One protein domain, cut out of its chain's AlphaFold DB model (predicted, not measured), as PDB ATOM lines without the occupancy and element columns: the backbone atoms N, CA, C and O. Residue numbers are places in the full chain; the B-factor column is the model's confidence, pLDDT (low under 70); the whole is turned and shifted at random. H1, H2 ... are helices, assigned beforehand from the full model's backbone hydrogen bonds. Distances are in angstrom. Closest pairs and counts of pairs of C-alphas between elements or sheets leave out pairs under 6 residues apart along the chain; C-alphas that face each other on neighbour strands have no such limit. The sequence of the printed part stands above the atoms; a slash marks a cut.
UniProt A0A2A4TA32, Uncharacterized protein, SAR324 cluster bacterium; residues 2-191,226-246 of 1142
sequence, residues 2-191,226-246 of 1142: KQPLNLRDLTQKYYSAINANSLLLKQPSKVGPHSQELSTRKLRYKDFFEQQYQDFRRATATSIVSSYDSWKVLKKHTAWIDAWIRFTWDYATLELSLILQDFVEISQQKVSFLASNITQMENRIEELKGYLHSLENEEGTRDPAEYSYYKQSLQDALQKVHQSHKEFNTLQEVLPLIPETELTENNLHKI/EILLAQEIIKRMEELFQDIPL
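AT A GLANCE: This is residues 2 to 191 and 226 to 246 of the 1142 residues of an uncharacterized protein of SAR324 cluster bacterium (UniProt A0A2A4TA32). What shape do these atoms make? They make a broad arch: H1, H2 and H3 form a head at one end, and a long helical hairpin of H4 and H5 reaches away from it as an arm. H3 turns a corner into H4, and H7 packs inside that bend on residues 42 to 46 of H2 and 88 to 93 of H3. What is it built of? The printed part has 211 residues, with seven named helices, H1 to H7 in chain order, and no named strand; its class is all helix. How spread out is it? It is extended, with a radius of gyration of the C-alphas of 26.6 A and spans of 89 by 44 by 30 A.

HOW THE PARTS SIT: What forms the head? H1, residues 7 to 24, touches H3, residues 70 to 94, at a steep tilt of 47 degrees, the same way; the closest C-alphas, of Thr 11 and Ala 79, are 4.5 A apart. H2, residues 34 to 65, is close to H3 but not clearly touching, at a shallow tilt of 14 degrees, opposite ways, with the C-alphas of Thr 60 and Val 73 closest at 7.6 A. What forms the arm? H4, residues 96 to 137, and H5, residues 144 to 174, are a helical hairpin; they touch at a shallow tilt of 27 degrees, opposite ways, closest at the C-alphas of Leu 128 and Leu 154, 6.1 A. What lies at the bend? H7, residues 226 to 241, touches H2 at the C-alphas of Lys 42 and Leu 240, 5.9 A, and H3 at those of Ala 92 and Ile 233, 5.9 A. H6, residues 185 to 188, is close to H7 but not clearly touching, with the C-alphas of Leu 188 and Glu 226 closest at 6.8 A. How are the backbones? Every O i to N i+4 pair is within hydrogen-bond range in H2, H3, H4, H5 and H7, against 12 of 14 in H1; H6 is too short for such a pair.

IN THESE COORDINATES: Where does the first helix begin and the last end? C-alpha 7 of H1 is at (137.744, 122.745, 143.042), and C-alpha 241 of H7 at (148.672, 108.782, 128.104). How long are the longer helices? H4 measures 58.0 A, with a kink of 27 degrees near residue 108, H2 47.2 A, H5 44.5 A and H3 36.1 A.

THE WHOLE: Is anything missing? Residues 192 to 225 are not printed, and C-alphas 191 and 226 are 8.3 A apart across the cut. Where is confidence low? Of the printed residues 40 are under 70, among them residues 134 to 150.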
ATOM      1  N   LYS A   2     139.125 135.026 152.326       26.88
ATOM      2  CA  LYS A   2     138.107 135.129 151.257       26.88
ATOM      3  C   LYS A   2     137.736 133.714 150.778       26.88
ATOM      4  O   LYS A   2     138.615 132.853 150.769       26.88
ATOM      5  N   GLN A   3     136.462 133.477 150.445       28.72
ATOM      6  CA  GLN A   3     135.936 132.160 150.051       28.72
ATOM      7  C   GLN A   3     136.874 131.465 149.044       28.72
ATOM      8  O   GLN A   3     137.190 132.055 148.008       28.72
ATOM      9  N   PRO A   4     137.357 130.244 149.324       42.03
ATOM     10  CA  PRO A   4     138.196 129.529 148.377       42.03
ATOM     11  C   PRO A   4     137.335 129.099 147.184       42.03
ATOM     12  O   PRO A   4     136.384 128.345 147.374       42.03
ATOM     13  N   LEU A   5     137.689 129.541 145.969       49.09
ATOM     14  CA  LEU A   5     137.147 129.027 144.697       49.09
ATOM     15  C   LEU A   5     136.966 127.505 144.779       49.09
ATOM     16  O   LEU A   5     137.906 126.811 145.169       49.09
ATOM     17  N   ASN A   6     135.782 126.977 144.470       80.38
ATOM     18  CA  ASN A   6     135.501 125.541 144.533       80.38
ATOM     19  C   ASN A   6     136.448 124.779 143.577       80.38
ATOM     20  O   ASN A   6     136.810 125.306 142.527       80.38
ATOM     21  N   LEU A   7     136.887 123.558 143.930       85.00
ATOM     22  CA  LEU A   7     137.744 122.745 143.042       85.00
ATOM     23  C   LEU A   7     137.062 122.555 141.680       85.00
ATOM     24  O   LEU A   7     137.701 122.734 140.652       85.00
ATOM     25  N   ARG A   8     135.742 122.315 141.689       85.62
ATOM     26  CA  ARG A   8     134.924 122.175 140.476       85.62
ATOM     27  C   ARG A   8     134.970 123.412 139.576       85.62
ATOM     28  O   ARG A   8     135.130 123.261 138.370       85.62
ATOM     29  N   ASP A   9     134.875 124.611 140.149       88.31
ATOM     30  CA  ASP A   9     134.887 125.866 139.380       88.31
ATOM     31  C   ASP A   9     136.249 126.084 138.706       88.31
ATOM     32  O   ASP A   9     136.329 126.521 137.559       88.31
ATOM     33  N   LEU A  10     137.338 125.746 139.409       89.56
ATOM     34  CA  LEU A  10     138.693 125.803 138.858       89.56
ATOM     35  C   LEU A  10     138.895 124.778 137.741       89.56
ATOM     36  O   LEU A  10     139.437 125.137 136.699       89.56
ATOM     37  N   THR A  11     138.437 123.538 137.934       91.56
ATOM     38  CA  THR A  11     138.471 122.498 136.898       91.56
ATOM     39  C   THR A  11     137.726 122.963 135.652       91.56
ATOM     40  O   THR A  11     138.266 122.882 134.554       91.56
ATOM     41  N   GLN A  12     136.524 123.529 135.807       91.94
ATOM     42  CA  GLN A  12     135.752 124.035 134.674       91.94
ATOM     43  C   GLN A  12     136.488 125.162 133.941       91.94
ATOM     44  O   GLN A  12     136.543 125.170 132.715       91.94
ATOM     45  N   LYS A  13     137.103 126.088 134.685       92.44
ATOM     46  CA  LYS A  13     137.897 127.175 134.106       92.44
ATOM     47  C   LYS A  13     139.072 126.651 133.271       92.44
ATOM     48  O   LYS A  13     139.285 127.146 132.166       92.44
ATOM     49  N   TYR A  14     139.838 125.690 133.791       93.56
ATOM     50  CA  TYR A  14     140.959 125.101 133.051       93.56
ATOM     51  C   TYR A  14     140.478 124.300 131.845       93.56
ATOM     52  O   TYR A  14     141.032 124.465 130.764       93.56
ATOM     53  N   TYR A  15     139.406 123.523 131.995       92.94
ATOM     54  CA  TYR A  15     138.816 122.754 130.904       92.94
ATOM     55  C   TYR A  15     138.394 123.664 129.744       92.94
ATOM     56  O   TYR A  15     138.767 123.420 128.599       92.94
ATOM     57  N   SER A  16     137.692 124.766 130.032       91.62
ATOM     58  CA  SER A  16     137.300 125.738 129.007       91.62
ATOM     59  C   SER A  16     138.505 126.358 128.291       91.62
ATOM     60  O   SER A  16     138.447 126.550 127.079       91.62
ATOM     61  N   ALA A  17     139.598 126.636 129.009       89.25
ATOM     62  CA  ALA A  17     140.827 127.164 128.412       89.25
ATOM     63  C   ALA A  17     141.538 126.129 127.518       89.25
ATOM     64  O   ALA A  17     141.908 126.451 126.391       89.25
ATOM     65  N   ILE A  18     141.674 124.885 127.988       90.50
ATOM     66  CA  ILE A  18     142.276 123.779 127.227       90.50
ATOM     67  C   ILE A  18     141.467 123.520 125.950       90.50
ATOM     68  O   ILE A  18     142.025 123.476 124.855       90.50
ATOM     69  N   ASN A  19     140.139 123.421 126.070       88.31
ATOM     70  CA  ASN A  19     139.265 123.161 124.931       88.31
ATOM     71  C   ASN A  19     139.315 124.302 123.896       88.31
ATOM     72  O   ASN A  19     139.363 124.026 122.698       88.31
ATOM     73  N   ALA A  20     139.384 125.567 124.327       86.06
ATOM     74  CA  ALA A  20     139.539 126.708 123.417       86.06
ATOM     75  C   ALA A  20     140.851 126.650 122.609       86.06
ATOM     76  O   ALA A  20     140.857 126.967 121.420       86.06
ATOM     77  N   ASN A  21     141.940 126.178 123.221       84.06
ATOM     78  CA  ASN A  21     143.248 126.042 122.573       84.06
ATOM     79  C   ASN A  21     143.366 124.784 121.680       84.06
ATOM     80  O   ASN A  21     144.328 124.657 120.926       84.06
ATOM     81  N   SER A  22     142.390 123.868 121.720       84.69
ATOM     82  CA  SER A  22     142.436 122.560 121.037       84.69
ATOM     83  C   SER A  22     142.037 122.568 119.551       84.69
ATOM     84  O   SER A  22     141.947 121.509 118.929       84.69
ATOM     85  N   LEU A  23     141.786 123.736 118.947       74.38
ATOM     86  CA  LEU A  23     141.252 123.865 117.577       74.38
ATOM     87  C   LEU A  23     142.088 123.134 116.506       74.38
ATOM     88  O   LEU A  23     141.530 122.610 115.544       74.38
ATOM     89  N   LEU A  24     143.410 123.054 116.684       66.50
ATOM     90  CA  LEU A  24     144.332 122.368 115.767       66.50
ATOM     91  C   LEU A  24     144.323 120.835 115.919       66.50
ATOM     92  O   LEU A  24     144.652 120.125 114.970       66.50
ATOM     93  N   LEU A  25     143.892 120.310 117.074       75.19
ATOM     94  CA  LEU A  25     143.783 118.865 117.328       75.19
ATOM     95  C   LEU A  25     142.599 118.217 116.604       75.19
ATOM     96  O   LEU A  25     142.593 117.005 116.401       75.19
ATOM     97  N   LYS A  26     141.597 119.022 116.232       65.81
ATOM     98  CA  LYS A  26     140.321 118.575 115.651       65.81
ATOM     99  C   LYS A  26     140.304 118.610 114.116       65.81
ATOM    100  O   LYS A  26     139.266 118.352 113.514       65.81
ATOM    101  N   GLN A  27     141.423 118.946 113.464       67.06
ATOM    102  CA  GLN A  27     141.510 118.987 112.000       67.06
ATOM    103  C   GLN A  27     141.774 117.589 111.406       67.06
ATOM    104  O   GLN A  27     142.750 116.950 111.813       67.06
ATOM    105  N   PRO A  28     140.984 117.134 110.411       61.22
ATOM    106  CA  PRO A  28     141.172 115.825 109.788       61.22
ATOM    107  C   PRO A  28     142.509 115.755 109.038       61.22
ATOM    108  O   PRO A  28     142.846 116.649 108.254       61.22
ATOM    109  N   SER A  29     143.280 114.692 109.262       57.59
ATOM    110  CA  SER A  29     144.462 114.384 108.455       57.59
ATOM    111  C   SER A  29     144.002 113.818 107.115       57.59
ATOM    112  O   SER A  29     143.412 112.747 107.051       57.59
ATOM    113  N   LYS A  30     144.241 114.549 106.024       56.31
ATOM    114  CA  LYS A  30     143.962 114.036 104.682       56.31
ATOM    115  C   LYS A  30     144.983 112.936 104.349       56.31
ATOM    116  O   LYS A  30     146.160 113.251 104.229       56.31
ATOM    117  N   VAL A  31     144.475 111.720 104.104       53.19
ATOM    118  CA  VAL A  31     145.118 110.535 103.481       53.19
ATOM    119  C   VAL A  31     145.778 109.524 104.444       53.19
ATOM    120  O   VAL A  31     146.799 109.821 105.054       53.19
ATOM    121  N   GLY A  32     145.220 108.301 104.498       59.03
ATOM    122  CA  GLY A  32     145.791 107.089 105.119       59.03
ATOM    123  C   GLY A  32     144.719 106.101 105.644       59.03
ATOM    124  O   GLY A  32     143.570 106.512 105.797       59.03
ATOM    125  N   PRO A  33     145.044 104.814 105.900       68.00
ATOM    126  CA  PRO A  33     144.201 103.888 106.676       68.00
ATOM    127  C   PRO A  33     143.882 104.430 108.084       68.00
ATOM    128  O   PRO A  33     144.668 105.195 108.647       68.00
ATOM    129  N   HIS A  34     142.750 104.019 108.670       73.00
ATOM    130  CA  HIS A  34     142.231 104.547 109.948       73.00
ATOM    131  C   HIS A  34     143.252 104.481 111.103       73.00
ATOM    132  O   HIS A  34     143.403 105.443 111.859       73.00
ATOM    133  N   SER A  35     144.034 103.401 111.176       71.00
ATOM    134  CA  SER A  35     145.121 103.217 112.148       71.00
ATOM    135  C   SER A  35     146.252 104.258 112.032       71.00
ATOM    136  O   SER A  35     146.799 104.712 113.046       71.00
ATOM    137  N   GLN A  36     146.585 104.714 110.818       78.56
ATOM    138  CA  GLN A  36     147.575 105.782 110.603       78.56
ATOM    139  C   GLN A  36     147.040 107.159 111.023       78.56
ATOM    140  O   GLN A  36     147.793 107.985 111.554       78.56
ATOM    141  N   GLU A  37     145.741 107.407 110.840       82.81
ATOM    142  CA  GLU A  37     145.095 108.637 111.306       82.81
ATOM    143  C   GLU A  37     145.090 108.719 112.843       82.81
ATOM    144  O   GLU A  37     145.529 109.732 113.397       82.81
ATOM    145  N   LEU A  38     144.697 107.646 113.541       85.56
ATOM    146  CA  LEU A  38     144.728 107.583 115.011       85.56
ATOM    147  C   LEU A  38     146.141 107.808 115.574       85.56
ATOM    148  O   LEU A  38     146.304 108.509 116.580       85.56
ATOM    149  N   SER A  39     147.165 107.274 114.901       85.69
ATOM    150  CA  SER A  39     148.576 107.468 115.264       85.69
ATOM    151  C   SER A  39     149.023 108.927 115.100       85.69
ATOM    152  O   SER A  39     149.659 109.500 115.985       85.69
ATOM    153  N   THR A  40     148.634 109.571 113.995       86.38
ATOM    154  CA  THR A  40     148.955 110.986 113.734       86.38
ATOM    155  C   THR A  40     148.293 111.911 114.756       86.38
ATOM    156  O   THR A  40     148.909 112.863 115.242       86.38
ATOM    157  N   ARG A  41     147.034 111.632 115.110       88.44
ATOM    158  CA  ARG A  41     146.288 112.400 116.117       88.44
ATOM    159  C   ARG A  41     146.889 112.259 117.514       88.44
ATOM    160  O   ARG A  41     147.033 113.264 118.207       88.44
ATOM    161  N   LYS A  42     147.345 111.054 117.876       90.81
ATOM    162  CA  LYS A  42     148.068 110.800 119.128       90.81
ATOM    163  C   LYS A  42     149.331 111.665 119.251       90.81
ATOM    164  O   LYS A  42     149.545 112.271 120.299       90.81
ATOM    165  N   LEU A  43     150.120 111.800 118.180       89.44
ATOM    166  CA  LEU A  43     151.318 112.652 118.190       89.44
ATOM    167  C   LEU A  43     150.972 114.133 118.418       89.44
ATOM    168  O   LEU A  43     151.567 114.784 119.270       89.44
ATOM    169  N   ARG A  44     149.948 114.654 117.728       90.31
ATOM    170  CA  ARG A  44     149.492 116.041 117.937       90.31
ATOM    171  C   ARG A  44     148.981 116.272 119.359       90.31
ATOM    172  O   ARG A  44     149.233 117.331 119.931       90.31
ATOM    173  N   TYR A  45     148.256 115.302 119.919       92.38
ATOM    174  CA  TYR A  45     147.781 115.351 121.299       92.38
ATOM    175  C   TYR A  45     148.949 115.445 122.287       92.38
ATOM    176  O   TYR A  45     148.906 116.280 123.193       92.38
ATOM    177  N   LYS A  46     150.008 114.651 122.079       93.50
ATOM    178  CA  LYS A  46     151.236 114.710 122.880       93.50
ATOM    179  C   LYS A  46     151.870 116.100 122.835       93.50
ATOM    180  O   LYS A  46     152.065 116.700 123.890       93.50
ATOM    181  N   ASP A  47     152.131 116.630 121.641       92.00
ATOM    182  CA  ASP A  47     152.777 117.940 121.477       92.00
ATOM    183  C   ASP A  47     151.955 119.057 122.148       92.00
ATOM    184  O   ASP A  47     152.488 119.937 122.830       92.00
ATOM    185  N   PHE A  48     150.627 118.992 122.005       93.69
ATOM    186  CA  PHE A  48     149.712 119.933 122.644       93.69
ATOM    187  C   PHE A  48     149.736 119.822 124.174       93.69
ATOM    188  O   PHE A  48     149.780 120.848 124.859       93.69
ATOM    189  N   PHE A  49     149.736 118.602 124.721       94.62
ATOM    190  CA  PHE A  49     149.865 118.385 126.160       94.62
ATOM    191  C   PHE A  49     151.175 118.953 126.700       94.62
ATOM    192  O   PHE A  49     151.154 119.715 127.666       94.62
ATOM    193  N   GLU A  50     152.304 118.614 126.071       94.12
ATOM    194  CA  GLU A  50     153.626 119.058 126.510       94.12
ATOM    195  C   GLU A  50     153.704 120.582 126.562       94.12
ATOM    196  O   GLU A  50     154.134 121.144 127.573       94.12
ATOM    197  N   GLN A  51     153.206 121.268 125.531       93.31
ATOM    198  CA  GLN A  51     153.171 122.725 125.512       93.31
ATOM    199  C   GLN A  51     152.317 123.295 126.657       93.31
ATOM    200  O   GLN A  51     152.800 124.112 127.446       93.31
ATOM    201  N   GLN A  52     151.058 122.854 126.783       94.44
ATOM    202  CA  GLN A  52     150.140 123.382 127.799       94.44
ATOM    203  C   GLN A  52     150.627 123.088 129.226       94.44
ATOM    204  O   GLN A  52     150.503 123.938 130.114       94.44
ATOM    205  N   TYR A  53     151.189 121.900 129.458       94.19
ATOM    206  CA  TYR A  53     151.678 121.506 130.772       94.19
ATOM    207  C   TYR A  53     152.953 122.260 131.151       94.19
ATOM    208  O   TYR A  53     153.054 122.746 132.279       94.19
ATOM    209  N   GLN A  54     153.898 122.452 130.224       93.06
ATOM    210  CA  GLN A  54     155.107 123.237 130.500       93.06
ATOM    211  C   GLN A  54     154.787 124.707 130.801       93.06
ATOM    212  O   GLN A  54     155.349 125.278 131.739       93.06
ATOM    213  N   ASP A  55     153.837 125.310 130.085       93.31
ATOM    214  CA  ASP A  55     153.386 126.676 130.373       93.31
ATOM    215  C   ASP A  55     152.722 126.773 131.756       93.31
ATOM    216  O   ASP A  55     153.013 127.687 132.538       93.31
ATOM    217  N   PHE A  56     151.894 125.785 132.113       94.50
ATOM    218  CA  PHE A  56     151.293 125.692 133.443       94.50
ATOM    219  C   PHE A  56     152.346 125.536 134.556       94.50
ATOM    220  O   PHE A  56     152.256 126.219 135.586       94.50
ATOM    221  N   ARG A  57     153.363 124.687 134.352       94.06
ATOM    222  CA  ARG A  57     154.472 124.477 135.299       94.06
ATOM    223  C   ARG A  57     155.276 125.758 135.510       94.06
ATOM    224  O   ARG A  57     155.430 126.177 136.656       94.06
ATOM    225  N   ARG A  58     155.694 126.447 134.441       92.12
ATOM    226  CA  ARG A  58     156.448 127.718 134.520       92.12
ATOM    227  C   ARG A  58     155.663 128.835 135.209       92.12
ATOM    228  O   ARG A  58     156.202 129.543 136.067       92.12
ATOM    229  N   ALA A  59     154.376 128.970 134.885       91.81
ATOM    230  CA  ALA A  59     153.496 129.940 135.534       91.81
ATOM    231  C   ALA A  59     153.338 129.642 137.036       91.81
ATOM    232  O   ALA A  59     153.317 130.553 137.869       91.81
ATOM    233  N   THR A  60     153.259 128.360 137.396       92.44
ATOM    234  CA  THR A  60     153.138 127.927 138.790       92.44
ATOM    235  C   THR A  60     154.444 128.112 139.562       92.44
ATOM    236  O   THR A  60     154.402 128.654 140.664       92.44
ATOM    237  N   ALA A  61     155.594 127.775 138.971       90.62
ATOM    238  CA  ALA A  61     156.921 127.995 139.547       90.62
ATOM    239  C   ALA A  61     157.140 129.474 139.914       90.62
ATOM    240  O   ALA A  61     157.469 129.794 141.055       90.62
ATOM    241  N   THR A  62     156.816 130.390 138.996       88.31
ATOM    242  CA  THR A  62     156.875 131.845 139.243       88.31
ATOM    243  C   THR A  62     155.952 132.283 140.391       88.31
ATOM    244  O   THR A  62     156.301 133.144 141.201       88.31
ATOM    245  N   SER A  63     154.764 131.681 140.499       87.62
ATOM    246  CA  SER A  63     153.807 131.991 141.567       87.62
ATOM    247  C   SER A  63     154.230 131.464 142.941       87.62
ATOM    248  O   SER A  63     153.789 132.034 143.937       87.62
ATOM    249  N   ILE A  64     155.001 130.376 143.014       87.19
ATOM    250  CA  ILE A  64     155.416 129.749 144.281       87.19
ATOM    251  C   ILE A  64     156.491 130.587 144.976       87.19
ATOM    252  O   ILE A  64     156.405 130.795 146.184       87.19
ATOM    253  N   VAL A  65     157.423 131.163 144.211       82.62
ATOM    254  CA  VAL A  65     158.469 132.067 144.730       82.62
ATOM    255  C   VAL A  65     157.872 133.255 145.499       82.62
ATOM    256  O   VAL A  65     158.414 133.681 146.516       82.62
ATOM    257  N   SER A  66     156.715 133.759 145.052       75.25
ATOM    258  CA  SER A  66     156.024 134.921 145.631       75.25
ATOM    259  C   SER A  66     154.911 134.580 146.637       75.25
ATOM    260  O   SER A  66     154.341 135.484 147.250       75.25
ATOM    261  N   SER A  67     154.550 133.302 146.816       75.12
ATOM    262  CA  SER A  67     153.439 132.884 147.681       75.12
ATOM    263  C   SER A  67     153.598 131.438 148.169       75.12
ATOM    264  O   SER A  67     153.402 130.495 147.407       75.12
ATOM    265  N   TYR A  68     153.842 131.259 149.473       71.25
ATOM    266  CA  TYR A  68     154.089 129.952 150.121       71.25
ATOM    267  C   TYR A  68     152.823 129.141 150.461       71.25
ATOM    268  O   TYR A  68     152.817 128.334 151.393       71.25
ATOM    269  N   ASP A  69     151.708 129.368 149.762       86.31
ATOM    270  CA  ASP A  69     150.459 128.641 150.019       86.31
ATOM    271  C   ASP A  69     150.433 127.314 149.247       86.31
ATOM    272  O   ASP A  69     149.853 127.206 148.160       86.31
ATOM    273  N   SER A  70     151.066 126.288 149.822       88.62
ATOM    274  CA  SER A  70     151.162 124.964 149.200       88.62
ATOM    275  C   SER A  70     149.790 124.339 148.929       88.62
ATOM    276  O   SER A  70     149.596 123.748 147.871       88.62
ATOM    277  N   TRP A  71     148.786 124.547 149.788       89.44
ATOM    278  CA  TRP A  71     147.426 124.032 149.571       89.44
ATOM    279  C   TRP A  71     146.777 124.599 148.308       89.44
ATOM    280  O   TRP A  71     146.098 123.881 147.569       89.44
ATOM    281  N   LYS A  72     146.995 125.888 148.035       90.25
ATOM    282  CA  LYS A  72     146.511 126.535 146.811       90.25
ATOM    283  C   LYS A  72     147.190 125.967 145.564       90.25
ATOM    284  O   LYS A  72     146.516 125.814 144.545       90.25
ATOM    285  N   VAL A  73     148.480 125.640 145.644       92.06
ATOM    286  CA  VAL A  73     149.237 124.997 144.556       92.06
ATOM    287  C   VAL A  73     148.692 123.599 144.273       92.06
ATOM    288  O   VAL A  73     148.299 123.338 143.138       92.06
ATOM    289  N   LEU A  74     148.560 122.751 145.302       92.88
ATOM    290  CA  LEU A  74     148.006 121.393 145.167       92.88
ATOM    291  C   LEU A  74     146.619 121.423 144.518       92.88
ATOM    292  O   LEU A  74     146.324 120.655 143.604       92.88
ATOM    293  N   LYS A  75     145.765 122.356 144.959       91.88
ATOM    294  CA  LYS A  75     144.408 122.512 144.432       91.88
ATOM    295  C   LYS A  75     144.391 122.950 142.967       91.88
ATOM    296  O   LYS A  75     143.584 122.432 142.201       91.88
ATOM    297  N   LYS A  76     145.255 123.892 142.571       93.56
ATOM    298  CA  LYS A  76     145.386 124.318 141.167       93.56
ATOM    299  C   LYS A  76     145.886 123.180 140.284       93.56
ATOM    300  O   LYS A  76     145.309 122.966 139.226       93.56
ATOM    301  N   HIS A  77     146.915 122.459 140.728       94.50
ATOM    302  CA  HIS A  77     147.483 121.335 139.989       94.50
ATOM    303  C   HIS A  77     146.456 120.211 139.818       94.50
ATOM    304  O   HIS A  77     146.176 119.803 138.696       94.50
ATOM    305  N   THR A  78     145.782 119.821 140.905       95.19
ATOM    306  CA  THR A  78     144.673 118.853 140.864       95.19
ATOM    307  C   THR A  78     143.575 119.299 139.892       95.19
ATOM    308  O   THR A  78     143.122 118.506 139.076       95.19
ATOM    309  N   ALA A  79     143.151 120.568 139.945       95.38
ATOM    310  CA  ALA A  79     142.106 121.088 139.062       95.38
ATOM    311  C   ALA A  79     142.510 121.081 137.580       95.38
ATOM    312  O   ALA A  79     141.660 120.843 136.725       95.38
ATOM    313  N   TRP A  80     143.783 121.361 137.287       95.81
ATOM    314  CA  TRP A  80     144.321 121.344 135.929       95.81
ATOM    315  C   TRP A  80     144.351 119.918 135.363       95.81
ATOM    316  O   TRP A  80     143.878 119.700 134.254       95.81
ATOM    317  N   ILE A  81     144.795 118.935 136.153       95.31
ATOM    318  CA  ILE A  81     144.811 117.520 135.740       95.31
ATOM    319  C   ILE A  81     143.388 116.961 135.609       95.31
ATOM    320  O   ILE A  81     143.084 116.315 134.612       95.31
ATOM    321  N   ASP A  82     142.475 117.283 136.537       95.44
ATOM    322  CA  ASP A  82     141.052 116.924 136.413       95.44
ATOM    323  C   ASP A  82     140.454 117.459 135.098       95.44
ATOM    324  O   ASP A  82     139.642 116.792 134.457       95.44
ATOM    325  N   ALA A  83     140.827 118.684 134.714       95.75
ATOM    326  CA  ALA A  83     140.375 119.302 133.477       95.75
ATOM    327  C   ALA A  83     140.964 118.604 132.251       95.75
ATOM    328  O   ALA A  83     140.248 118.405 131.271       95.75
ATOM    329  N   TRP A  84     142.235 118.207 132.329       95.31
ATOM    330  CA  TRP A  84     142.902 117.473 131.268       95.31
ATOM    331  C   TRP A  84     142.272 116.098 131.043       95.31
ATOM    332  O   TRP A  84     141.888 115.797 129.924       95.31
ATOM    333  N   ILE A  85     142.045 115.312 132.099       94.56
ATOM    334  CA  ILE A  85     141.412 113.985 131.994       94.56
ATOM    335  C   ILE A  85     140.016 114.074 131.370       94.56
ATOM    336  O   ILE A  85     139.659 113.251 130.529       94.56
ATOM    337  N   ARG A  86     139.226 115.090 131.746       93.75
ATOM    338  CA  ARG A  86     137.920 115.349 131.115       93.75
ATOM    339  C   ARG A  86     138.065 115.677 129.633       93.75
ATOM    340  O   ARG A  86     137.341 115.126 128.821       93.75
ATOM    341  N   PHE A  87     139.023 116.534 129.284       94.00
ATOM    342  CA  PHE A  87     139.320 116.845 127.891       94.00
ATOM    343  C   PHE A  87     139.757 115.601 127.100       94.00
ATOM    344  O   PHE A  87     139.301 115.417 125.977       94.00
ATOM    345  N   THR A  88     140.585 114.725 127.678       93.31
ATOM    346  CA  THR A  88     141.014 113.469 127.048       93.31
ATOM    347  C   THR A  88     139.839 112.529 126.801       93.31
ATOM    348  O   THR A  88     139.764 111.939 125.728       93.31
ATOM    349  N   TRP A  89     138.908 112.416 127.753       91.44
ATOM    350  CA  TRP A  89     137.683 111.631 127.573       91.44
ATOM    351  C   TRP A  89     136.848 112.158 126.401       91.44
ATOM    352  O   TRP A  89     136.476 111.393 125.510       91.44
ATOM    353  N   ASP A  90     136.614 113.470 126.355       90.00
ATOM    354  CA  ASP A  90     135.856 114.090 125.265       90.00
ATOM    355  C   ASP A  90     136.582 113.913 123.922       90.00
ATOM    356  O   ASP A  90     135.954 113.641 122.901       90.00
ATOM    357  N   TYR A  91     137.914 114.020 123.916       90.19
ATOM    358  CA  TYR A  91     138.739 113.817 122.726       90.19
ATOM    359  C   TYR A  91     138.673 112.374 122.211       90.19
ATOM    360  O   TYR A  91     138.428 112.170 121.026       90.19
ATOM    361  N   ALA A  92     138.810 111.375 123.086       90.06
ATOM    362  CA  ALA A  92     138.679 109.965 122.719       90.06
ATOM    363  C   ALA A  92     137.255 109.631 122.241       90.06
ATOM    364  O   ALA A  92     137.078 108.901 121.268       90.06
ATOM    365  N   THR A  93     136.235 110.235 122.858       86.88
ATOM    366  CA  THR A  93     134.834 110.084 122.439       86.88
ATOM    367  C   THR A  93     134.589 110.682 121.047       86.88
ATOM    368  O   THR A  93     133.849 110.104 120.253       86.88
ATOM    369  N   LEU A  94     135.248 111.793 120.695       85.94
ATOM    370  CA  LEU A  94     135.209 112.358 119.337       85.94
ATOM    371  C   LEU A  94     135.865 111.442 118.288       85.94
ATOM    372  O   LEU A  94     135.523 111.525 117.110       85.94
ATOM    373  N   GLU A  95     136.808 110.588 118.690       86.88
ATOM    374  CA  GLU A  95     137.484 109.623 117.812       86.88
ATOM    375  C   GLU A  95     136.744 108.283 117.696       86.88
ATOM    376  O   GLU A  95     137.135 107.444 116.886       86.88
ATOM    377  N   LEU A  96     135.656 108.086 118.446       84.19
ATOM    378  CA  LEU A  96     134.975 106.800 118.592       84.19
ATOM    379  C   LEU A  96     134.576 106.150 117.262       84.19
ATOM    380  O   LEU A  96     134.710 104.940 117.113       84.19
ATOM    381  N   SER A  97     134.149 106.934 116.269       81.12
ATOM    382  CA  SER A  97     133.811 106.395 114.946       81.12
ATOM    383  C   SER A  97     135.013 105.758 114.239       81.12
ATOM    384  O   SER A  97     134.858 104.730 113.590       81.12
ATOM    385  N   LEU A  98     136.206 106.350 114.371       82.25
ATOM    386  CA  LEU A  98     137.447 105.814 113.801       82.25
ATOM    387  C   LEU A  98     137.933 104.595 114.596       82.25
ATOM    388  O   LEU A  98     138.359 103.613 113.997       82.25
ATOM    389  N   ILE A  99     137.818 104.645 115.928       83.94
ATOM    390  CA  ILE A  99     138.176 103.536 116.828       83.94
ATOM    391  C   ILE A  99     137.331 102.298 116.508       83.94
ATOM    392  O   ILE A  99     137.862 101.199 116.391       83.94
ATOM    393  N   LEU A 100     136.021 102.472 116.310       81.94
ATOM    394  CA  LEU A 100     135.118 101.367 115.992       81.94
ATOM    395  C   LEU A 100     135.394 100.751 114.618       81.94
ATOM    396  O   LEU A 100     135.280  99.538 114.471       81.94
ATOM    397  N   GLN A 101     135.767 101.561 113.624       81.44
ATOM    398  CA  GLN A 101     136.131 101.063 112.294       81.44
ATOM    399  C   GLN A 101     137.381 100.173 112.354       81.44
ATOM    400  O   GLN A 101     137.361  99.064 111.823       81.44
ATOM    401  N   ASP A 102     138.418 100.619 113.065       82.25
ATOM    402  CA  ASP A 102     139.652  99.852 113.289       82.25
ATOM    403  C   ASP A 102     139.387  98.582 114.124       82.25
ATOM    404  O   ASP A 102     139.829  97.482 113.782       82.25
ATOM    405  N   PHE A 103     138.563  98.696 115.173       82.56
ATOM    406  CA  PHE A 103     138.163  97.568 116.013       82.56
ATOM    407  C   PHE A 103     137.404  96.489 115.234       82.56
ATOM    408  O   PHE A 103     137.657  95.303 115.451       82.56
ATOM    409  N   VAL A 104     136.479  96.864 114.340       83.12
ATOM    410  CA  VAL A 104     135.729  95.905 113.510       83.12
ATOM    411  C   VAL A 104     136.680  95.124 112.606       83.12
ATOM    412  O   VAL A 104     136.573  93.898 112.549       83.12
ATOM    413  N   GLU A 105     137.631  95.794 111.952       81.06
ATOM    414  CA  GLU A 105     138.614  95.150 111.071       81.06
ATOM    415  C   GLU A 105     139.490  94.143 111.838       81.06
ATOM    416  O   GLU A 105     139.592  92.974 111.453       81.06
ATOM    417  N   ILE A 106     140.050  94.555 112.982       82.31
ATOM    418  CA  ILE A 106     140.887  93.699 113.840       82.31
ATOM    419  C   ILE A 106     140.073  92.536 114.425       82.31
ATOM    420  O   ILE A 106     140.527  91.390 114.463       82.31
ATOM    421  N   SER A 107     138.851  92.807 114.879       82.44
ATOM    422  CA  SER A 107     137.995  91.800 115.504       82.44
ATOM    423  C   SER A 107     137.509  90.754 114.510       82.44
ATOM    424  O   SER A 107     137.415  89.586 114.876       82.44
ATOM    425  N   GLN A 108     137.265  91.112 113.247       83.25
ATOM    426  CA  GLN A 108     136.947  90.139 112.196       83.25
ATOM    427  C   GLN A 108     138.110  89.162 111.951       83.25
ATOM    428  O   GLN A 108     137.881  87.957 111.827       83.25
ATOM    429  N   GLN A 109     139.356  89.649 111.961       83.50
ATOM    430  CA  GLN A 109     140.551  88.794 111.895       83.50
ATOM    431  C   GLN A 109     140.709  87.929 113.156       83.50
ATOM    432  O   GLN A 109     141.096  86.762 113.086       83.50
ATOM    433  N   LYS A 110     140.370  88.470 114.329       84.88
ATOM    434  CA  LYS A 110     140.415  87.724 115.592       84.88
ATOM    435  C   LYS A 110     139.352  86.628 115.660       84.88
ATOM    436  O   LYS A 110     139.640  85.545 116.158       84.88
ATOM    437  N   VAL A 111     138.150  86.870 115.135       84.56
ATOM    438  CA  VAL A 111     137.076  85.868 115.040       84.56
ATOM    439  C   VAL A 111     137.501  84.699 114.150       84.56
ATOM    440  O   VAL A 111     137.316  83.550 114.545       84.56
ATOM    441  N   SER A 112     138.123  84.958 112.992       82.12
ATOM    442  CA  SER A 112     138.616  83.881 112.120       82.12
ATOM    443  C   SER A 112     139.751  83.081 112.772       82.12
ATOM    444  O   SER A 112     139.750  81.850 112.707       82.12
ATOM    445  N   PHE A 113     140.661  83.750 113.487       85.75
ATOM    446  CA  PHE A 113     141.698  83.089 114.281       85.75
ATOM    447  C   PHE A 113     141.111  82.231 115.415       85.75
ATOM    448  O   PHE A 113     141.448  81.051 115.528       85.75
ATOM    449  N   LEU A 114     140.201  82.785 116.225       83.44
ATOM    450  CA  LEU A 114     139.557  82.081 117.339       83.44
ATOM    451  C   LEU A 114     138.785  80.848 116.864       83.44
ATOM    452  O   LEU A 114     138.923  79.802 117.487       83.44
ATOM    453  N   ALA A 115     138.056  80.925 115.746       83.50
ATOM    454  CA  ALA A 115     137.370  79.765 115.167       83.50
ATOM    455  C   ALA A 115     138.345  78.610 114.861       83.50
ATOM    456  O   ALA A 115     138.089  77.454 115.208       83.50
ATOM    457  N   SER A 116     139.499  78.929 114.259       82.56
ATOM    458  CA  SER A 116     140.531  77.931 113.948       82.56
ATOM    459  C   SER A 116     141.189  77.345 115.205       82.56
ATOM    460  O   SER A 116     141.391  76.134 115.291       82.56
ATOM    461  N   ASN A 117     141.464  78.184 116.207       85.31
ATOM    462  CA  ASN A 117     142.139  77.783 117.437       85.31
ATOM    463  C   ASN A 117     141.220  76.963 118.355       85.31
ATOM    464  O   ASN A 117     141.642  75.948 118.898       85.31
ATOM    465  N   ILE A 118     139.942  77.344 118.471       86.38
ATOM    466  CA  ILE A 118     138.930  76.580 119.210       86.38
ATOM    467  C   ILE A 118     138.870  75.141 118.690       86.38
ATOM    468  O   ILE A 118     138.972  74.214 119.488       86.38
ATOM    469  N   THR A 119     138.822  74.957 117.367       83.62
ATOM    470  CA  THR A 119     138.793  73.624 116.741       83.62
ATOM    471  C   THR A 119     140.026  72.788 117.127       83.62
ATOM    472  O   THR A 119     139.915  71.610 117.457       83.62
ATOM    473  N   GLN A 120     141.221  73.391 117.141       81.38
ATOM    474  CA  GLN A 120     142.449  72.704 117.570       81.38
ATOM    475  C   GLN A 120     142.415  72.320 119.055       81.38
ATOM    476  O   GLN A 120     142.844  71.230 119.432       81.38
ATOM    477  N   MET A 121     141.898  73.207 119.906       81.50
ATOM    478  CA  MET A 121     141.799  72.968 121.343       81.50
ATOM    479  C   MET A 121     140.730  71.918 121.685       81.50
ATOM    480  O   MET A 121     140.930  71.138 122.614       81.50
ATOM    481  N   GLU A 122     139.629  71.853 120.932       85.62
ATOM    482  CA  GLU A 122     138.607  70.806 121.056       85.62
ATOM    483  C   GLU A 122     139.153  69.429 120.672       85.62
ATOM    484  O   GLU A 122     138.988  68.483 121.443       85.62
ATOM    485  N   ASN A 123     139.906  69.329 119.570       82.94
ATOM    486  CA  ASN A 123     140.609  68.094 119.207       82.94
ATOM    487  C   ASN A 123     141.552  67.642 120.334       82.94
ATOM    488  O   ASN A 123     141.578  66.471 120.708       82.94
ATOM    489  N   ARG A 124     142.278  68.583 120.953       79.44
ATOM    490  CA  ARG A 124     143.151  68.287 122.098       79.44
ATOM    491  C   ARG A 124     142.374  67.809 123.331       79.44
ATOM    492  O   ARG A 124     142.875  66.973 124.080       79.44
ATOM    493  N   ILE A 125     141.164  68.318 123.563       85.62
ATOM    494  CA  ILE A 125     140.276  67.845 124.635       85.62
ATOM    495  C   ILE A 125     139.814  66.410 124.366       85.62
ATOM    496  O   ILE A 125     139.775  65.613 125.303       85.62
ATOM    497  N   GLU A 126     139.470  66.068 123.121       84.94
ATOM    498  CA  GLU A 126     139.112  64.693 122.753       84.94
ATOM    499  C   GLU A 126     140.281  63.726 122.955       84.94
ATOM    500  O   GLU A 126     140.090  62.669 123.556       84.94
ATOM    501  N   GLU A 127     141.500  64.120 122.573       80.88
ATOM    502  CA  GLU A 127     142.715  63.350 122.869       80.88
ATOM    503  C   GLU A 127     142.886  63.116 124.379       80.88
ATOM    504  O   GLU A 127     143.070  61.981 124.814       80.88
ATOM    505  N   LEU A 128     142.778  64.171 125.200       75.69
ATOM    506  CA  LEU A 128     142.912  64.089 126.663       75.69
ATOM    507  C   LEU A 128     141.841  63.201 127.311       75.69
ATOM    508  O   LEU A 128     142.143  62.455 128.243       75.69
ATOM    509  N   LYS A 129     140.599  63.245 126.814       83.50
ATOM    510  CA  LYS A 129     139.531  62.330 127.246       83.50
ATOM    511  C   LYS A 129     139.829  60.886 126.845       83.50
ATOM    512  O   LYS A 129     139.579  59.989 127.643       83.50
ATOM    513  N   GLY A 130     140.384  60.671 125.651       79.19
ATOM    514  CA  GLY A 130     140.844  59.361 125.190       79.19
ATOM    515  C   GLY A 130     141.909  58.764 126.111       79.19
ATOM    516  O   GLY A 130     141.754  57.626 126.543       79.19
ATOM    517  N   TYR A 131     142.921  59.556 126.487       72.44
ATOM    518  CA  TYR A 131     143.968  59.137 127.433       72.44
ATOM    519  C   TYR A 131     143.416  58.816 128.830       72.44
ATOM    520  O   TYR A 131     143.809  57.826 129.439       72.44
ATOM    521  N   LEU A 132     142.469  59.609 129.344       74.00
ATOM    522  CA  LEU A 132     141.822  59.301 130.625       74.00
ATOM    523  C   LEU A 132     140.993  58.014 130.557       74.00
ATOM    524  O   LEU A 132     141.024  57.226 131.495       74.00
ATOM    525  N   HIS A 133     140.296  57.770 129.445       75.94
ATOM    526  CA  HIS A 133     139.493  56.562 129.274       75.94
ATOM    527  C   HIS A 133     140.350  55.292 129.144       75.94
ATOM    528  O   HIS A 133     139.976  54.253 129.684       75.94
ATOM    529  N   SER A 134     141.511  55.357 128.478       69.88
ATOM    530  CA  SER A 134     142.453  54.229 128.450       69.88
ATOM    531  C   SER A 134     143.014  53.922 129.841       69.88
ATOM    532  O   SER A 134     143.056  52.759 130.227       69.88
ATOM    533  N   LEU A 135     143.338  54.956 130.629       64.00
ATOM    534  CA  LEU A 135     143.823  54.811 132.009       64.00
ATOM    535  C   LEU A 135     142.754  54.277 132.983       64.00
ATOM    536  O   LEU A 135     143.086  53.679 134.005       64.00
ATOM    537  N   GLU A 136     141.464  54.485 132.700       63.81
ATOM    538  CA  GLU A 136     140.359  53.967 133.524       63.81
ATOM    539  C   GLU A 136     140.086  52.471 133.298       63.81
ATOM    540  O   GLU A 136     139.634  51.799 134.230       63.81
ATOM    541  N   ASN A 137     140.390  51.954 132.101       58.31
ATOM    542  CA  ASN A 137     140.114  50.571 131.692       58.31
ATOM    543  C   ASN A 137     141.270  49.585 131.973       58.31
ATOM    544  O   ASN A 137     141.059  48.376 131.887       58.31
ATOM    545  N   GLU A 138     142.472  50.061 132.312       51.62
ATOM    546  CA  GLU A 138     143.600  49.206 132.708       51.62
ATOM    547  C   GLU A 138     143.518  48.844 134.207       51.62
ATOM    548  O   GLU A 138     143.813  49.639 135.103       51.62
ATOM    549  N   GLU A 139     143.082  47.616 134.507       40.34
ATOM    550  CA  GLU A 139     143.076  47.064 135.866       40.34
ATOM    551  C   GLU A 139     144.505  46.685 136.303       40.34
ATOM    552  O   GLU A 139     144.980  45.594 136.004       40.34
ATOM    553  N   GLY A 140     145.197  47.567 137.041       46.12
ATOM    554  CA  GLY A 140     146.375  47.163 137.832       46.12
ATOM    555  C   GLY A 140     147.508  48.178 138.018       46.12
ATOM    556  O   GLY A 140     148.288  48.028 138.954       46.12
ATOM    557  N   THR A 141     147.591  49.234 137.211       44.09
ATOM    558  CA  THR A 141     148.698  50.213 137.243       44.09
ATOM    559  C   THR A 141     148.160  51.636 137.219       44.09
ATOM    560  O   THR A 141     148.249  52.347 136.228       44.09
ATOM    561  N   ARG A 142     147.553  52.076 138.323       49.81
ATOM    562  CA  ARG A 142     147.131  53.475 138.457       49.81
ATOM    563  C   ARG A 142     148.267  54.267 139.083       49.81
ATOM    564  O   ARG A 142     148.391  54.234 140.303       49.81
ATOM    565  N   ASP A 143     149.064  54.976 138.282       50.53
ATOM    566  CA  ASP A 143     149.831  56.114 138.798       50.53
ATOM    567  C   ASP A 143     148.827  57.246 139.099       50.53
ATOM    568  O   ASP A 143     148.269  57.852 138.173       50.53
ATOM    569  N   PRO A 144     148.537  57.545 140.382       48.69
ATOM    570  CA  PRO A 144     147.570  58.580 140.734       48.69
ATOM    571  C   PRO A 144     148.005  59.965 140.236       48.69
ATOM    572  O   PRO A 144     147.154  60.836 140.035       48.69
ATOM    573  N   ALA A 145     149.309  60.178 140.017       46.47
ATOM    574  CA  ALA A 145     149.854  61.434 139.522       46.47
ATOM    575  C   ALA A 145     149.549  61.642 138.033       46.47
ATOM    576  O   ALA A 145     149.172  62.750 137.649       46.47
ATOM    577  N   GLU A 146     149.638  60.595 137.209       49.56
ATOM    578  CA  GLU A 146     149.352  60.663 135.772       49.56
ATOM    579  C   GLU A 146     147.855  60.880 135.504       49.56
ATOM    580  O   GLU A 146     147.471  61.789 134.759       49.56
ATOM    581  N   TYR A 147     146.989  60.139 136.206       56.91
ATOM    582  CA  TYR A 147     145.540  60.354 136.139       56.91
ATOM    583  C   TYR A 147     145.161  61.770 136.598       56.91
ATOM    584  O   TYR A 147     144.382  62.463 135.935       56.91
ATOM    585  N   SER A 148     145.746  62.247 137.705       52.44
ATOM    586  CA  SER A 148     145.525  63.613 138.190       52.44
ATOM    587  C   SER A 148     146.029  64.667 137.198       52.44
ATOM    588  O   SER A 148     145.361  65.683 137.000       52.44
ATOM    589  N   TYR A 149     147.166  64.430 136.538       58.66
ATOM    590  CA  TYR A 149     147.740  65.332 135.540       58.66
ATOM    591  C   TYR A 149     146.850  65.473 134.303       58.66
ATOM    592  O   TYR A 149     146.545  66.599 133.902       58.66
ATOM    593  N   TYR A 150     146.397  64.365 133.706       62.75
ATOM    594  CA  TYR A 150     145.518  64.421 132.534       62.75
ATOM    595  C   TYR A 150     144.145  64.987 132.885       62.75
ATOM    596  O   TYR A 150     143.588  65.767 132.113       62.75
ATOM    597  N   LYS A 151     143.634  64.685 134.084       70.12
ATOM    598  CA  LYS A 151     142.390  65.265 134.598       70.12
ATOM    599  C   LYS A 151     142.496  66.778 134.780       70.12
ATOM    600  O   LYS A 151     141.583  67.496 134.379       70.12
ATOM    601  N   GLN A 152     143.602  67.272 135.334       64.25
ATOM    602  CA  GLN A 152     143.828  68.707 135.497       64.25
ATOM    603  C   GLN A 152     144.104  69.400 134.155       64.25
ATOM    604  O   GLN A 152     143.510  70.434 133.874       64.25
ATOM    605  N   SER A 153     144.904  68.795 133.274       67.62
ATOM    606  CA  SER A 153     145.145  69.303 131.914       67.62
ATOM    607  C   SER A 153     143.852  69.384 131.099       67.62
ATOM    608  O   SER A 153     143.650  70.339 130.349       67.62
ATOM    609  N   LEU A 154     142.948  68.416 131.273       75.19
ATOM    610  CA  LEU A 154     141.604  68.449 130.704       75.19
ATOM    611  C   LEU A 154     140.776  69.594 131.302       75.19
ATOM    612  O   LEU A 154     140.109  70.298 130.548       75.19
ATOM    613  N   GLN A 155     140.821  69.819 132.619       71.81
ATOM    614  CA  GLN A 155     140.134  70.952 133.256       71.81
ATOM    615  C   GLN A 155     140.649  72.302 132.744       71.81
ATOM    616  O   GLN A 155     139.837  73.157 132.390       71.81
ATOM    617  N   ASP A 156     141.964  72.477 132.637       70.75
ATOM    618  CA  ASP A 156     142.581  73.700 132.117       70.75
ATOM    619  C   ASP A 156     142.226  73.915 130.641       70.75
ATOM    620  O   ASP A 156     141.863  75.021 130.234       70.75
ATOM    621  N   ALA A 157     142.284  72.856 129.824       74.00
ATOM    622  CA  ALA A 157     141.890  72.914 128.419       74.00
ATOM    623  C   ALA A 157     140.401  73.262 128.268       74.00
ATOM    624  O   ALA A 157     140.060  74.141 127.477       74.00
ATOM    625  N   LEU A 158     139.523  72.651 129.072       78.88
ATOM    626  CA  LEU A 158     138.091  72.959 129.110       78.88
ATOM    627  C   LEU A 158     137.833  74.412 129.519       78.88
ATOM    628  O   LEU A 158     137.016  75.076 128.887       78.88
ATOM    629  N   GLN A 159     138.532  74.926 130.535       77.44
ATOM    630  CA  GLN A 159     138.408  76.327 130.949       77.44
ATOM    631  C   GLN A 159     138.856  77.285 129.845       77.44
ATOM    632  O   GLN A 159     138.137  78.237 129.541       77.44
ATOM    633  N   LYS A 160     140.003  77.024 129.206       80.06
ATOM    634  CA  LYS A 160     140.499  77.870 128.112       80.06
ATOM    635  C   LYS A 160     139.563  77.836 126.905       80.06
ATOM    636  O   LYS A 160     139.218  78.897 126.397       80.06
ATOM    637  N   VAL A 161     139.091  76.656 126.486       87.25
ATOM    638  CA  VAL A 161     138.108  76.528 125.393       87.25
ATOM    639  C   VAL A 161     136.807  77.229 125.744       87.25
ATOM    640  O   VAL A 161     136.257  77.930 124.899       87.25
ATOM    641  N   HIS A 162     136.332  77.099 126.984       80.62
ATOM    642  CA  HIS A 162     135.142  77.800 127.452       80.62
ATOM    643  C   HIS A 162     135.322  79.324 127.394       80.62
ATOM    644  O   HIS A 162     134.428  80.036 126.934       80.62
ATOM    645  N   GLN A 163     136.484  79.833 127.805       79.00
ATOM    646  CA  GLN A 163     136.795  81.258 127.752       79.00
ATOM    647  C   GLN A 163     136.920  81.770 126.311       79.00
ATOM    648  O   GLN A 163     136.333  82.802 125.989       79.00
ATOM    649  N   SER A 164     137.592  81.027 125.426       82.44
ATOM    650  CA  SER A 164     137.688  81.355 123.998       82.44
ATOM    651  C   SER A 164     136.334  81.289 123.291       82.44
ATOM    652  O   SER A 164     136.034  82.172 122.495       82.44
ATOM    653  N   HIS A 165     135.473  80.320 123.622       83.88
ATOM    654  CA  HIS A 165     134.086  80.272 123.145       83.88
ATOM    655  C   HIS A 165     133.277  81.475 123.621       83.88
ATOM    656  O   HIS A 165     132.541  82.078 122.846       83.88
ATOM    657  N   LYS A 166     133.404  81.840 124.901       81.62
ATOM    658  CA  LYS A 166     132.718  83.005 125.464       81.62
ATOM    659  C   LYS A 166     133.136  84.285 124.740       81.62
ATOM    660  O   LYS A 166     132.273  85.092 124.400       81.62
ATOM    661  N   GLU A 167     134.430  84.457 124.484       79.75
ATOM    662  CA  GLU A 167     134.970  85.586 123.722       79.75
ATOM    663  C   GLU A 167     134.481  85.576 122.266       79.75
ATOM    664  O   GLU A 167     133.960  86.584 121.792       79.75
ATOM    665  N   PHE A 168     134.560  84.429 121.587       85.69
ATOM    666  CA  PHE A 168     134.096  84.248 120.210       85.69
ATOM    667  C   PHE A 168     132.606  84.573 120.048       85.69
ATOM    668  O   PHE A 168     132.246  85.399 119.209       85.69
ATOM    669  N   ASN A 169     131.748  83.996 120.894       83.38
ATOM    670  CA  ASN A 169     130.306  84.247 120.881       83.38
ATOM    671  C   ASN A 169     129.998  85.722 121.164       83.38
ATOM    672  O   ASN A 169     129.151  86.318 120.506       83.38
ATOM    673  N   THR A 170     130.718  86.340 122.107       79.81
ATOM    674  CA  THR A 170     130.540  87.766 122.413       79.81
ATOM    675  C   THR A 170     130.892  88.639 121.207       79.81
ATOM    676  O   THR A 170     130.128  89.540 120.873       79.81
ATOM    677  N   LEU A 171     132.002  88.363 120.515       81.69
ATOM    678  CA  LEU A 171     132.387  89.106 119.312       81.69
ATOM    679  C   LEU A 171     131.387  88.898 118.166       81.69
ATOM    680  O   LEU A 171     131.015  89.869 117.513       81.69
ATOM    681  N   GLN A 172     130.904  87.672 117.946       82.38
ATOM    682  CA  GLN A 172     129.893  87.393 116.918       82.38
ATOM    683  C   GLN A 172     128.551  88.081 117.186       82.38
ATOM    684  O   GLN A 172     127.898  88.519 116.243       82.38
ATOM    685  N   GLU A 173     128.145  88.196 118.450       82.06
ATOM    686  CA  GLU A 173     126.929  88.917 118.829       82.06
ATOM    687  C   GLU A 173     127.084  90.437 118.695       82.06
ATOM    688  O   GLU A 173     126.142  91.114 118.292       82.06
ATOM    689  N   VAL A 174     128.252  90.992 119.044       79.38
ATOM    690  CA  VAL A 174     128.449  92.448 119.125       79.38
ATOM    691  C   VAL A 174     128.813  93.067 117.774       79.38
ATOM    692  O   VAL A 174     128.310  94.144 117.460       79.38
ATOM    693  N   LEU A 175     129.633  92.404 116.946       81.69
ATOM    694  CA  LEU A 175     130.113  92.955 115.667       81.69
ATOM    695  C   LEU A 175     128.998  93.429 114.711       81.69
ATOM    696  O   LEU A 175     129.150  94.517 114.153       81.69
ATOM    697  N   PRO A 176     127.880  92.694 114.523       80.50
ATOM    698  CA  PRO A 176     126.785  93.132 113.655       80.50
ATOM    699  C   PRO A 176     126.028  94.353 114.184       80.50
ATOM    700  O   PRO A 176     125.398  95.057 113.404       80.50
ATOM    701  N   LEU A 177     126.076  94.599 115.497       76.44
ATOM    702  CA  LEU A 177     125.307  95.656 116.153       76.44
ATOM    703  C   LEU A 177     126.033  97.009 116.129       76.44
ATOM    704  O   LEU A 177     125.382  98.045 116.203       76.44
ATOM    705  N   ILE A 178     127.366  97.015 115.977       75.69
ATOM    706  CA  ILE A 178     128.201  98.232 115.983       75.69
ATOM    707  C   ILE A 178     127.715  99.298 114.975       75.69
ATOM    708  O   ILE A 178     127.568 100.449 115.396       75.69
ATOM    709  N   PRO A 179     127.418  98.976 113.695       68.56
ATOM    710  CA  PRO A 179     127.017  99.974 112.697       68.56
ATOM    711  C   PRO A 179     125.643 100.615 112.950       68.56
ATOM    712  O   PRO A 179     125.389 101.704 112.443       68.56
ATOM    713  N   GLU A 180     124.759  99.952 113.705       64.19
ATOM    714  CA  GLU A 180     123.376 100.392 113.953       64.19
ATOM    715  C   GLU A 180     123.227 101.220 115.243       64.19
ATOM    716  O   GLU A 180     122.171 101.802 115.501       64.19
ATOM    717  N   THR A 181     124.274 101.292 116.068       66.06
ATOM    718  CA  THR A 181     124.218 101.972 117.369       66.06
ATOM    719  C   THR A 181     124.401 103.487 117.244       66.06
ATOM    720  O   THR A 181     125.514 103.980 117.064       66.06
ATOM    721  N   GLU A 182     123.326 104.257 117.437       61.03
ATOM    722  CA  GLU A 182     123.430 105.700 117.688       61.03
ATOM    723  C   GLU A 182     123.864 105.965 119.135       61.03
ATOM    724  O   GLU A 182     123.171 105.645 120.106       61.03
ATOM    725  N   LEU A 183     125.034 106.577 119.290       58.88
ATOM    726  CA  LEU A 183     125.617 106.886 120.587       58.88
ATOM    727  C   LEU A 183     125.241 108.284 121.061       58.88
ATOM    728  O   LEU A 183     125.475 109.282 120.383       58.88
ATOM    729  N   THR A 184     124.734 108.358 122.291       61.66
ATOM    730  CA  THR A 184     124.603 109.616 123.027       61.66
ATOM    731  C   THR A 184     125.456 109.556 124.292       61.66
ATOM    732  O   THR A 184     125.361 108.616 125.082       61.66
ATOM    733  N   GLU A 185     126.281 110.582 124.507       62.38
ATOM    734  CA  GLU A 185     127.186 110.757 125.662       62.38
ATOM    735  C   GLU A 185     126.482 110.519 127.021       62.38
ATOM    736  O   GLU A 185     127.056 109.988 127.973       62.38
ATOM    737  N   ASN A 186     125.178 110.817 127.080       63.31
ATOM    738  CA  ASN A 186     124.324 110.636 128.254       63.31
ATOM    739  C   ASN A 186     124.086 109.174 128.680       63.31
ATOM    740  O   ASN A 186     123.726 108.948 129.840       63.31
ATOM    741  N   ASN A 187     124.242 108.191 127.786       71.25
ATOM    742  CA  ASN A 187     124.046 106.777 128.129       71.25
ATOM    743  C   ASN A 187     125.301 106.184 128.788       71.25
ATOM    744  O   ASN A 187     125.202 105.609 129.874       71.25
ATOM    745  N   LEU A 188     126.489 106.450 128.233       75.31
ATOM    746  CA  LEU A 188     127.769 105.982 128.787       75.31
ATOM    747  C   LEU A 188     128.065 106.581 130.174       75.31
ATOM    748  O   LEU A 188     128.542 105.888 131.074       75.31
ATOM    749  N   HIS A 189     127.693 107.845 130.405       78.38
ATOM    750  CA  HIS A 189     127.925 108.518 131.689       78.38
ATOM    751  C   HIS A 189     127.168 107.869 132.873       78.38
ATOM    752  O   HIS A 189     127.481 108.141 134.036       78.38
ATOM    753  N   LYS A 190     126.161 107.017 132.623       81.56
ATOM    754  CA  LYS A 190     125.406 106.311 133.679       81.56
ATOM    755  C   LYS A 190     126.078 105.020 134.149       81.56
ATOM    756  O   LYS A 190     125.810 104.599 135.274       81.56
ATOM    757  N   ILE A 191     126.911 104.416 133.306       86.69
ATOM    758  CA  ILE A 191     127.480 103.076 133.519       86.69
ATOM    759  C   ILE A 191     128.980 103.094 133.821       86.69
ATOM    760  O   ILE A 191     129.522 102.081 134.248       86.69
ATOM    761  N   GLU A 226     127.466  98.729 125.097       81.69
ATOM    762  CA  GLU A 226     127.901  99.861 125.922       81.69
ATOM    763  C   GLU A 226     129.170  99.545 126.731       81.69
ATOM    764  O   GLU A 226     130.025 100.418 126.883       81.69
ATOM    765  N   ILE A 227     129.318  98.301 127.208       83.62
ATOM    766  CA  ILE A 227     130.543  97.828 127.876       83.62
ATOM    767  C   ILE A 227     131.730  97.894 126.912       83.62
ATOM    768  O   ILE A 227     132.743  98.508 127.246       83.62
ATOM    769  N   LEU A 228     131.590  97.314 125.714       82.31
ATOM    770  CA  LEU A 228     132.646  97.314 124.698       82.31
ATOM    771  C   LEU A 228     133.077  98.742 124.341       82.31
ATOM    772  O   LEU A 228     134.262  99.058 124.313       82.31
ATOM    773  N   LEU A 229     132.108  99.622 124.095       82.38
ATOM    774  CA  LEU A 229     132.377 101.006 123.720       82.38
ATOM    775  C   LEU A 229     133.146 101.752 124.808       82.38
ATOM    776  O   LEU A 229     134.109 102.457 124.511       82.38
ATOM    777  N   ALA A 230     132.752 101.583 126.071       86.69
ATOM    778  CA  ALA A 230     133.483 102.181 127.176       86.69
ATOM    779  C   ALA A 230     134.914 101.626 127.275       86.69
ATOM    780  O   ALA A 230     135.841 102.400 127.498       86.69
ATOM    781  N   GLN A 231     135.109 100.321 127.064       88.44
ATOM    782  CA  GLN A 231     136.432  99.688 127.058       88.44
ATOM    783  C   GLN A 231     137.337 100.236 125.948       88.44
ATOM    784  O   GLN A 231     138.492 100.560 126.224       88.44
ATOM    785  N   GLU A 232     136.825 100.419 124.730       87.50
ATOM    786  CA  GLU A 232     137.607 100.983 123.621       87.50
ATOM    787  C   GLU A 232     137.956 102.465 123.844       87.50
ATOM    788  O   GLU A 232     139.076 102.887 123.550       87.50
ATOM    789  N   ILE A 233     137.062 103.258 124.451       89.25
ATOM    790  CA  ILE A 233     137.385 104.641 124.849       89.25
ATOM    791  C   ILE A 233     138.483 104.654 125.920       89.25
ATOM    792  O   ILE A 233     139.433 105.428 125.810       89.25
ATOM    793  N   ILE A 234     138.383 103.800 126.945       91.62
ATOM    794  CA  ILE A 234     139.399 103.692 128.006       91.62
ATOM    795  C   ILE A 234     140.747 103.295 127.404       91.62
ATOM    796  O   ILE A 234     141.754 103.940 127.683       91.62
ATOM    797  N   LYS A 235     140.769 102.279 126.537       91.75
ATOM    798  CA  LYS A 235     141.978 101.846 125.831       91.75
ATOM    799  C   LYS A 235     142.596 103.000 125.045       91.75
ATOM    800  O   LYS A 235     143.799 103.230 125.145       91.75
ATOM    801  N   ARG A 236     141.772 103.787 124.346       91.88
ATOM    802  CA  ARG A 236     142.248 104.977 123.641       91.88
ATOM    803  C   ARG A 236     142.824 106.034 124.583       91.88
ATOM    804  O   ARG A 236     143.843 106.636 124.261       91.88
ATOM    805  N   MET A 237     142.210 106.273 125.742       92.69
ATOM    806  CA  MET A 237     142.776 107.185 126.741       92.69
ATOM    807  C   MET A 237     144.162 106.728 127.206       92.69
ATOM    808  O   MET A 237     145.080 107.543 127.253       92.69
ATOM    809  N   GLU A 238     144.329 105.437 127.495       93.12
ATOM    810  CA  GLU A 238     145.619 104.869 127.903       93.12
ATOM    811  C   GLU A 238     146.679 105.009 126.802       93.12
ATOM    812  O   GLU A 238     147.807 105.417 127.077       93.12
ATOM    813  N   GLU A 239     146.309 104.782 125.537       92.00
ATOM    814  CA  GLU A 239     147.199 105.038 124.400       92.00
ATOM    815  C   GLU A 239     147.652 106.500 124.335       92.00
ATOM    816  O   GLU A 239     148.825 106.764 124.061       92.00
ATOM    817  N   LEU A 240     146.744 107.451 124.582       92.06
ATOM    818  CA  LEU A 240     147.046 108.885 124.603       92.06
ATOM    819  C   LEU A 240     147.937 109.275 125.794       92.06
ATOM    820  O   LEU A 240     148.705 110.231 125.691       92.06
ATOM    821  N   PHE A 241     147.856 108.548 126.912       92.50
ATOM    822  CA  PHE A 241     148.672 108.782 128.104       92.50
ATOM    823  C   PHE A 241     150.078 108.171 128.036       92.50
ATOM    824  O   PHE A 241     150.971 108.638 128.734       92.50
ATOM    825  N   GLN A 242     150.310 107.179 127.177       89.25
ATOM    826  CA  GLN A 242     151.574 106.438 127.135       89.25
ATOM    827  C   GLN A 242     152.810 107.296 126.804       89.25
ATOM    828  O   GLN A 242     153.893 107.030 127.318       89.25
ATOM    829  N   ASP A 243     152.662 108.310 125.945       84.50
ATOM    830  CA  ASP A 243     153.799 109.083 125.414       84.50
ATOM    831  C   ASP A 243     153.915 110.505 125.983       84.50
ATOM    832  O   ASP A 243     154.758 111.278 125.516       84.50
ATOM    833  N   ILE A 244     153.080 110.867 126.961       90.75
ATOM    834  CA  ILE A 244     153.158 112.169 127.633       90.75
ATOM    835  C   ILE A 244     154.105 112.111 128.843       90.75
ATOM    836  O   ILE A 244     154.233 111.066 129.472       90.75
ATOM    837  N   PRO A 245     154.758 113.226 129.225       87.31
ATOM    838  CA  PRO A 245     155.727 113.265 130.324       87.31
ATOM    839  C   PRO A 245     155.058 113.292 131.713       87.31
ATOM    840  O   PRO A 245     155.387 114.136 132.550       87.31
ATOM    841  N   LEU A 246     154.094 112.401 131.955       87.12
ATOM    842  CA  LEU A 246     153.472 112.163 133.257       87.12
ATOM    843  C   LEU A 246     153.616 110.689 133.635       87.12
ATOM    844  O   LEU A 246     153.403 109.813 132.806       87.12
TER     845      LEU A 246